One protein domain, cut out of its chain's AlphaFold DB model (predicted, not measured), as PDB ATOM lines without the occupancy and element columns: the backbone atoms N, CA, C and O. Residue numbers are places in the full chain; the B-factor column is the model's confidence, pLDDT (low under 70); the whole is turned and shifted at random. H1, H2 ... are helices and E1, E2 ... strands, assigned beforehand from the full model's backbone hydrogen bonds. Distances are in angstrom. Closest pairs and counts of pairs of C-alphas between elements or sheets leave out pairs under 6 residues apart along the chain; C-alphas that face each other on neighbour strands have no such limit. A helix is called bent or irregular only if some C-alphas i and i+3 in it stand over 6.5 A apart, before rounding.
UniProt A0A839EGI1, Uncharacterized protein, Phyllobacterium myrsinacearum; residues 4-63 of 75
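What this domain is: This is residues 4 to 63 of the 75 residues of an uncharacterized protein of Phyllobacterium myrsinacearum (UniProt A0A839EGI1). A small three-stranded sheet, E2, E4 and E3, forms one half of the model, and a bent two-stranded ribbon, E1 and E5, stands beyond its E2 side, with little contact between the two. The short helix H1 sits near the end of the sheet where E3 begins and E4 ends, and the long link of residues 20 to 32 makes a wide excursion from the end of E2 to the start of H1. The printed part has 60 residues with one named helix and five named strands, in the order E1, E2, H1, E3, E4, E5, and its class is mostly strand. The larger sheet has the order E2, E4, E3 and the smaller one E1, E5, both antiparallel. The whole is compact, with a radius of gyration of the C-alphas of 11.7 A and spans of 30 by 28 by 18 A.

How they stand to each other: In the larger sheet the inner strand is E4, residues 46 to 50, and the edge strands are E2, residues 15 to 19, and E3, residues 40 to 43. E2 and E4 are antiparallel at 164 degrees, and the C-alphas of Tyr 17 and Thr 48, which face each other, are 4.1 A apart. N 49 and O 16 are within hydrogen-bond range at 2.8 A, and N 18 and O 47 at 2.9 A. E3 and E4 form an antiparallel hairpin at 160 degrees, with N 48 and O 41 within hydrogen-bond range at 2.8 A and N 43 and O 46 at 2.8 A. H1, residues 33 to 38, is on this sheet and stands at the sheet's level, beside the strands, with a height over the sheet of 2.3 A; the local plane there is only just fitted, to 6 C-alphas of the sheet. The closest C-alphas of H1 and E3 are those of Asp 35 and Leu 41, 5.3 A apart. Those closest between H1 and E4 are of Val 36 and Ala 50, 7.7 A apart. In H1 every O i to N i+4 pair is within hydrogen-bond range. The smaller sheet is made of E1, residues 4 to 11, and E5, residues 55 to 62, antiparallel at 162 degrees. N 9 and O 57 are within hydrogen-bond range at 2.9 A, and N 59 and O 7 at 2.8 A. E1 bends by 75 degrees at residue 7. The closest C-alphas of E1 and E2 are those of Leu 9 and Ile 16, 7.9 A apart. E5 is apart from E2, E3, E4 and H1, and E1 is apart from E3, E4 and H1.

Where its parts are: In the larger sheet E2 measures 13.2 A from its first to its last C-alpha, E4 13.4 A and E3 9.9 A. The C-alpha of Gln 15, where E2 begins, is at (-18.143, 17.749, 17.059). H1 measures 8.6 A from Asp 33 to Ala 38. In the smaller sheet E1 measures 18.3 A, beginning with C-alpha 4 at (-26.683, 23.167, 0.722). E5 measures 21.9 A and ends with C-alpha 62 at (-27.782, 27.747, 3.824).

The domain as a whole: The two C-alphas farthest apart are those of Leu 4 and Asp 33, at 30.7 A, while the first and last printed C-alphas, of Leu 4 and Leu 63, are 6.8 A apart. The printed part runs from residue 4 to residue 63 of a chain of 75 residues and has no cut. The link from E2 to H1, 13 residues, is long, and its C-alphas lie 9 to 17 A from the mean of all C-alphas. The links from E1 to E2, H1 to E3, E3 to E4 and E4 to E5 are tight. The mean pLDDT of the printed part is 91.3, and no printed residue is under 70.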
ATOM      1  N   LEU A   4     -27.808  24.040   1.065       94.88
ATOM      2  CA  LEU A   4     -26.683  23.167   0.722       94.88
ATOM      3  C   LEU A   4     -26.800  21.799   1.402       94.88
ATOM      4  O   LEU A   4     -26.358  20.795   0.853       94.88
ATOM      5  N   PHE A   5     -27.404  21.767   2.590       96.00
ATOM      6  CA  PHE A   5     -27.652  20.555   3.366       96.00
ATOM      7  C   PHE A   5     -28.847  20.778   4.300       96.00
ATOM      8  O   PHE A   5     -28.958  21.847   4.898       96.00
ATOM      9  N   ASP A   6     -29.718  19.782   4.440       97.19
ATOM     10  CA  ASP A   6     -30.799  19.751   5.432       97.19
ATOM     11  C   ASP A   6     -31.026  18.289   5.830       97.19
ATOM     12  O   ASP A   6     -31.500  17.477   5.029       97.19
ATOM     13  N   GLY A   7     -30.569  17.918   7.023       96.94
ATOM     14  CA  GLY A   7     -30.552  16.524   7.439       96.94
ATOM     15  C   GLY A   7     -30.003  16.311   8.840       96.94
ATOM     16  O   GLY A   7     -29.774  17.246   9.603       96.94
ATOM     17  N   VAL A   8     -29.799  15.043   9.185       97.00
ATOM     18  CA  VAL A   8     -29.290  14.632  10.495       97.00
ATOM     19  C   VAL A   8     -27.872  14.100  10.338       97.00
ATOM     20  O   VAL A   8     -27.628  13.226   9.508       97.00
ATOM     21  N   LEU A   9     -26.953  14.607  11.156       95.38
ATOM     22  CA  LEU A   9     -25.571  14.139  11.238       95.38
ATOM     23  C   LEU A   9     -25.326  13.506  12.601       95.38
ATOM     24  O   LEU A   9     -25.753  14.050  13.614       95.38
ATOM     25  N   PHE A  10     -24.624  12.377  12.647       95.25
ATOM     26  CA  PHE A  10     -24.113  11.862  13.912       95.25
ATOM     27  C   PHE A  10     -22.827  12.614  14.262       95.25
ATOM     28  O   PHE A  10     -21.817  12.463  13.579       95.25
ATOM     29  N   ALA A  11     -22.889  13.446  15.299       94.81
ATOM     30  CA  ALA A  11     -21.723  14.105  15.858       94.81
ATOM     31  C   ALA A  11     -20.924  13.073  16.656       94.81
ATOM     32  O   ALA A  11     -21.366  12.633  17.716       94.81
ATOM     33  N   ASP A  12     -19.770  12.678  16.132       90.75
ATOM     34  CA  ASP A  12     -18.794  11.870  16.856       90.75
ATOM     35  C   ASP A  12     -17.697  12.786  17.415       90.75
ATOM     36  O   ASP A  12     -17.476  13.887  16.906       90.75
ATOM     37  N   TYR A  13     -17.025  12.362  18.483       92.00
ATOM     38  CA  TYR A  13     -16.012  13.167  19.184       92.00
ATOM     39  C   TYR A  13     -16.499  14.567  19.618       92.00
ATOM     40  O   TYR A  13     -15.725  15.522  19.615       92.00
ATOM     41  N   HIS A  14     -17.771  14.695  20.012       93.38
ATOM     42  CA  HIS A  14     -18.403  15.947  20.442       93.38
ATOM     43  C   HIS A  14     -18.318  17.069  19.395       93.38
ATOM     44  O   HIS A  14     -18.234  18.244  19.755       93.38
ATOM     45  N   GLN A  15     -18.308  16.739  18.099       93.88
ATOM     46  CA  GLN A  15     -18.143  17.749  17.059       93.88
ATOM     47  C   GLN A  15     -18.788  17.390  15.716       93.88
ATOM     48  O   GLN A  15     -19.003  16.227  15.380       93.88
ATOM     49  N   ILE A  16     -19.043  18.428  14.920       94.56
ATOM     50  CA  ILE A  16     -19.296  18.360  13.473       94.56
ATOM     51  C   ILE A  16     -18.456  19.430  12.775       94.56
ATOM     52  O   ILE A  16     -18.104  20.434  13.393       94.56
ATOM     53  N   TYR A  17     -18.161  19.261  11.489       93.44
ATOM     54  CA  TYR A  17     -17.388  20.241  10.728       93.44
ATOM     55  C   TYR A  17     -17.989  20.514   9.351       93.44
ATOM     56  O   TYR A  17     -18.667  19.674   8.761       93.44
ATOM     57  N   LEU A  18     -17.724  21.720   8.858       93.06
ATOM     58  CA  LEU A  18     -17.952  22.148   7.487       93.06
ATOM     59  C   LEU A  18     -16.591  22.477   6.879       93.06
ATOM     60  O   LEU A  18     -15.830  23.251   7.461       93.06
ATOM     61  N   GLU A  19     -16.294  21.917   5.713       92.50
ATOM     62  CA  GLU A  19     -15.034  22.139   5.008       92.50
ATOM     63  C   GLU A  19     -15.236  22.309   3.505       92.50
ATOM     64  O   GLU A  19     -16.262  21.919   2.940       92.50
ATOM     65  N   ASP A  20     -14.229  22.881   2.854       90.81
ATOM     66  CA  ASP A  20     -14.136  22.868   1.400       90.81
ATOM     67  C   ASP A  20     -13.758  21.464   0.898       90.81
ATOM     68  O   ASP A  20     -12.619  21.007   1.049       90.81
ATOM     69  N   ALA A  21     -14.720  20.801   0.253       88.88
ATOM     70  CA  ALA A  21     -14.569  19.451  -0.281       88.88
ATOM     71  C   ALA A  21     -13.472  19.323  -1.357       88.88
ATOM     72  O   ALA A  21     -12.975  18.220  -1.584       88.88
ATOM     73  N   ALA A  22     -13.084  20.414  -2.028       91.00
ATOM     74  CA  ALA A  22     -12.043  20.386  -3.056       91.00
ATOM     75  C   ALA A  22     -10.621  20.452  -2.478       91.00
ATOM     76  O   ALA A  22      -9.660  20.129  -3.179       91.00
ATOM     77  N   LEU A  23     -10.471  20.900  -1.227       85.38
ATOM     78  CA  LEU A  23      -9.168  21.202  -0.631       85.38
ATOM     79  C   LEU A  23      -8.702  20.162   0.390       85.38
ATOM     80  O   LEU A  23      -7.522  20.179   0.734       85.38
ATOM     81  N   SER A  24      -9.599  19.282   0.859       72.38
ATOM     82  CA  SER A  24      -9.339  18.266   1.896       72.38
ATOM     83  C   SER A  24      -8.413  18.786   3.009       72.38
ATOM     84  O   SER A  24      -7.302  18.271   3.189       72.38
ATOM     85  N   PRO A  25      -8.804  19.867   3.706       70.88
ATOM     86  CA  PRO A  25      -7.943  20.479   4.703       70.88
ATOM     87  C   PRO A  25      -7.664  19.499   5.847       70.88
ATOM     88  O   PRO A  25      -8.532  18.742   6.274       70.88
ATOM     89  N   SER A  26      -6.453  19.539   6.406       70.12
ATOM     90  CA  SER A  26      -6.216  18.890   7.694       70.12
ATOM     91  C   SER A  26      -7.066  19.611   8.736       70.12
ATOM     92  O   SER A  26      -6.794  20.781   9.035       70.12
ATOM     93  N   LEU A  27      -8.095  18.945   9.268       70.31
ATOM     94  CA  LEU A  27      -8.892  19.504  10.355       70.31
ATOM     95  C   LEU A  27      -7.962  19.942  11.497       70.31
ATOM     96  O   LEU A  27      -6.985  19.240  11.788       70.31
ATOM     97  N   PRO A  28      -8.211  21.103  12.129       70.19
ATOM     98  CA  PRO A  28      -7.349  21.559  13.204       70.19
ATOM     99  C   PRO A  28      -7.419  20.545  14.348       70.19
ATOM    100  O   PRO A  28      -8.493  20.227  14.847       70.19
ATOM    101  N   ALA A  29      -6.264  20.014  14.742       72.19
ATOM    102  CA  ALA A  29      -6.190  18.942  15.733       72.19
ATOM    103  C   ALA A  29      -6.163  19.451  17.186       72.19
ATOM    104  O   ALA A  29      -6.160  18.644  18.113       72.19
ATOM    105  N   ILE A  30      -6.092  20.769  17.398       87.69
ATOM    106  CA  ILE A  30      -5.865  21.366  18.717       87.69
ATOM    107  C   ILE A  30      -6.953  22.397  18.997       87.69
ATOM    108  O   ILE A  30      -7.000  23.442  18.353       87.69
ATOM    109  N   TRP A  31      -7.789  22.092  19.984       91.12
ATOM    110  CA  TRP A  31      -8.700  23.042  20.608       91.12
ATOM    111  C   TRP A  31      -7.941  23.842  21.667       91.12
ATOM    112  O   TRP A  31      -7.329  23.255  22.563       91.12
ATOM    113  N   THR A  32      -7.975  25.168  21.581       94.12
ATOM    114  CA  THR A  32      -7.551  26.032  22.689       94.12
ATOM    115  C   THR A  32      -8.697  26.224  23.681       94.12
ATOM    116  O   THR A  32      -9.864  26.031  23.338       94.12
ATOM    117  N   ASP A  33      -8.400  26.676  24.901       95.44
ATOM    118  CA  ASP A  33      -9.439  27.000  25.890       95.44
ATOM    119  C   ASP A  33     -10.446  28.040  25.361       95.44
ATOM    120  O   ASP A  33     -11.634  27.985  25.680       95.44
ATOM    121  N   GLY A  34      -9.982  28.966  24.513       95.44
ATOM    122  CA  GLY A  34     -10.836  29.950  23.849       95.44
ATOM    123  C   GLY A  34     -11.806  29.312  22.854       95.44
ATOM    124  O   GLY A  34     -12.988  29.655  22.855       95.44
ATOM    125  N   ASP A  35     -11.335  28.345  22.064       94.88
ATOM    126  CA  ASP A  35     -12.178  27.605  21.115       94.88
ATOM    127  C   ASP A  35     -13.227  26.773  21.859       94.88
ATOM    128  O   ASP A  35     -14.409  26.786  21.506       94.88
ATOM    129  N   VAL A  36     -12.820  26.103  22.947       93.50
ATOM    130  CA  VAL A  36     -13.728  25.319  23.800       93.50
ATOM    131  C   VAL A  36     -14.808  26.218  24.403       93.50
ATOM    132  O   VAL A  36     -15.989  25.866  24.370       93.50
ATOM    133  N   ALA A  37     -14.433  27.399  24.905       95.00
ATOM    134  CA  ALA A  37     -15.382  28.366  25.452       95.00
ATOM    135  C   ALA A  37     -16.361  28.890  24.386       95.00
ATOM    136  O   ALA A  37     -17.552  29.038  24.668       95.00
ATOM    137  N   ALA A  38     -15.884  29.132  23.162       95.31
ATOM    138  CA  ALA A  38     -16.706  29.578  22.037       95.31
ATOM    139  C   ALA A  38     -17.531  28.453  21.386       95.31
ATOM    140  O   ALA A  38     -18.454  28.744  20.625       95.31
ATOM    141  N   ARG A  39     -17.206  27.182  21.672       95.06
ATOM    142  CA  ARG A  39     -17.747  25.976  21.012       95.06
ATOM    143  C   ARG A  39     -17.523  25.951  19.497       95.06
ATOM    144  O   ARG A  39     -18.261  25.285  18.769       95.06
ATOM    145  N   ILE A  40     -16.517  26.679  19.025       95.25
ATOM    146  CA  ILE A  40     -16.185  26.822  17.610       95.25
ATOM    147  C   ILE A  40     -14.668  26.789  17.473       95.25
ATOM    148  O   ILE A  40     -13.971  27.499  18.191       95.25
ATOM    149  N   LEU A  41     -14.183  26.015  16.507       94.50
ATOM    150  CA  LEU A  41     -12.783  25.960  16.108       94.50
ATOM    151  C   LEU A  41     -12.676  26.299  14.621       94.50
ATOM    152  O   LEU A  41     -13.312  25.663  13.775       94.50
ATOM    153  N   VAL A  42     -11.871  27.309  14.295       92.44
ATOM    154  CA  VAL A  42     -11.702  27.790  12.917       92.44
ATOM    155  C   VAL A  42     -10.407  27.242  12.333       92.44
ATOM    156  O   VAL A  42      -9.316  27.497  12.841       92.44
ATOM    157  N   GLY A  43     -10.536  26.498  11.239       89.81
ATOM    158  CA  GLY A  43      -9.432  25.963  10.460       89.81
ATOM    159  C   GLY A  43      -9.219  26.701   9.146       89.81
ATOM    160  O   GLY A  43     -10.021  27.526   8.700       89.81
ATOM    161  N   LYS A  44      -8.118  26.375   8.470       88.69
ATOM    162  CA  LYS A  44      -7.875  26.854   7.110       88.69
ATOM    163  C   LYS A  44      -8.832  26.121   6.157       88.69
ATOM    164  O   LYS A  44      -8.611  24.953   5.871       88.69
ATOM    165  N   HIS A  45      -9.863  26.817   5.670       91.62
ATOM    166  CA  HIS A  45     -10.952  26.274   4.829       91.62
ATOM    167  C   HIS A  45     -11.918  25.314   5.540       91.62
ATOM    168  O   HIS A  45     -12.637  24.565   4.880       91.62
ATOM    169  N   SER A  46     -11.960  25.345   6.872       92.50
ATOM    170  CA  SER A  46     -12.919  24.563   7.647       92.50
ATOM    171  C   SER A  46     -13.373  25.297   8.902       92.50
ATOM    172  O   SER A  46     -12.687  26.175   9.427       92.50
ATOM    173  N   VAL A  47     -14.549  24.932   9.394       93.62
ATOM    174  CA  VAL A  47     -15.062  25.346  10.699       93.62
ATOM    175  C   VAL A  47     -15.645  24.128  11.394       93.62
ATOM    176  O   VAL A  47     -16.369  23.343  10.785       93.62
ATOM    177  N   THR A  48     -15.299  23.958  12.663       94.44
ATOM    178  CA  THR A  48     -15.779  22.864  13.506       94.44
ATOM    179  C   THR A  48     -16.642  23.437  14.619       94.44
ATOM    180  O   THR A  48     -16.290  24.449  15.227       94.44
ATOM    181  N   PHE A  49     -17.769  22.789  14.882       94.81
ATOM    182  CA  PHE A  49     -18.736  23.153  15.909       94.81
ATOM    183  C   PHE A  49     -18.761  22.061  16.969       94.81
ATOM    184  O   PHE A  49     -18.938  20.886  16.637       94.81
ATOM    185  N   ALA A  50     -18.610  22.447  18.234       94.38
ATOM    186  CA  ALA A  50     -18.705  21.510  19.340       94.38
ATOM    187  C   ALA A  50     -20.175  21.192  19.650       94.38
ATOM    188  O   ALA A  50     -21.017  22.089  19.766       94.38
ATOM    189  N   THR A  51     -20.475  19.914  19.841       93.44
ATOM    190  CA  THR A  51     -21.751  19.424  20.363       93.44
ATOM    191  C   THR A  51     -21.592  19.035  21.831       93.44
ATOM    192  O   THR A  51     -20.516  18.666  22.294       93.44
ATOM    193  N   GLU A  52     -22.677  19.103  22.608       91.19
ATOM    194  CA  GLU A  52     -22.612  18.734  24.031       91.19
ATOM    195  C   GLU A  52     -22.267  17.248  24.216       91.19
ATOM    196  O   GLU A  52     -21.605  16.876  25.183       91.19
ATOM    197  N   ARG A  53     -22.716  16.389  23.292       92.00
ATOM    198  CA  ARG A  53     -22.598  14.928  23.365       92.00
ATOM    199  C   ARG A  53     -22.347  14.331  21.989       92.00
ATOM    200  O   ARG A  53     -22.676  14.949  20.973       92.00
ATOM    201  N   ASN A  54     -21.868  13.090  21.983       95.62
ATOM    202  CA  ASN A  54     -21.903  12.247  20.796       95.62
ATOM    203  C   ASN A  54     -23.354  11.852  20.503       95.62
ATOM    204  O   ASN A  54     -23.937  11.042  21.231       95.62
ATOM    205  N   MET A  55     -23.970  12.476  19.501       92.19
ATOM    206  CA  MET A  55     -25.385  12.272  19.193       92.19
ATOM    207  C   MET A  55     -25.742  12.683  17.767       92.19
ATOM    208  O   MET A  55     -25.056  13.479  17.133       92.19
ATOM    209  N   SER A  56     -26.881  12.186  17.295       96.56
ATOM    210  CA  SER A  56     -27.509  12.679  16.074       96.56
ATOM    211  C   SER A  56     -28.045  14.097  16.278       96.56
ATOM    212  O   SER A  56     -28.883  14.321  17.152       96.56
ATOM    213  N   VAL A  57     -27.585  15.040  15.460       93.81
ATOM    214  CA  VAL A  57     -27.977  16.451  15.482       93.81
ATOM    215  C   VAL A  57     -28.626  16.847  14.152       93.81
ATOM    216  O   VAL A  57     -28.097  16.502  13.091       93.81
ATOM    217  N   PRO A  58     -29.773  17.549  14.167       95.62
ATOM    218  CA  PRO A  58     -30.323  18.148  12.959       95.62
ATOM    219  C   PRO A  58     -29.464  19.350  12.555       95.62
ATOM    220  O   PRO A  58     -29.168  20.219  13.375       95.62
ATOM    221  N   VAL A  59     -29.058  19.395  11.290       95.19
ATOM    222  CA  VAL A  59     -28.197  20.443  10.739       95.19
ATOM    223  C   VAL A  59     -28.781  20.927   9.427       95.19
ATOM    224  O   VAL A  59     -29.150  20.137   8.556       95.19
ATOM    225  N   ARG A  60     -28.801  22.249   9.273       95.25
ATOM    226  CA  ARG A  60     -29.160  22.917   8.033       95.25
ATOM    227  C   ARG A  60     -28.079  23.915   7.657       95.25
ATOM    228  O   ARG A  60     -27.658  24.722   8.483       95.25
ATOM    229  N   VAL A  61     -27.641  23.848   6.407       94.06
ATOM    230  CA  VAL A  61     -26.628  24.734   5.838       94.06
ATOM    231  C   VAL A  61     -27.265  25.510   4.699       94.06
ATOM    232  O   VAL A  61     -27.791  24.931   3.747       94.06
ATOM    233  N   GLU A  62     -27.199  26.829   4.794       94.69
ATOM    234  CA  GLU A  62     -27.782  27.747   3.824       94.69
ATOM    235  C   GLU A  62     -26.710  28.675   3.271       94.69
ATOM    236  O   GLU A  62     -25.886  29.210   4.017       94.69
ATOM    237  N   LEU A  63     -26.754  28.905   1.961       93.25
ATOM    238  CA  LEU A  63     -25.931  29.909   1.308       93.25
ATOM    239  C   LEU A  63     -26.705  31.227   1.218       93.25
ATOM    240  O   LEU A  63     -27.795  31.296   0.638       93.25
TER     241      LEU A  63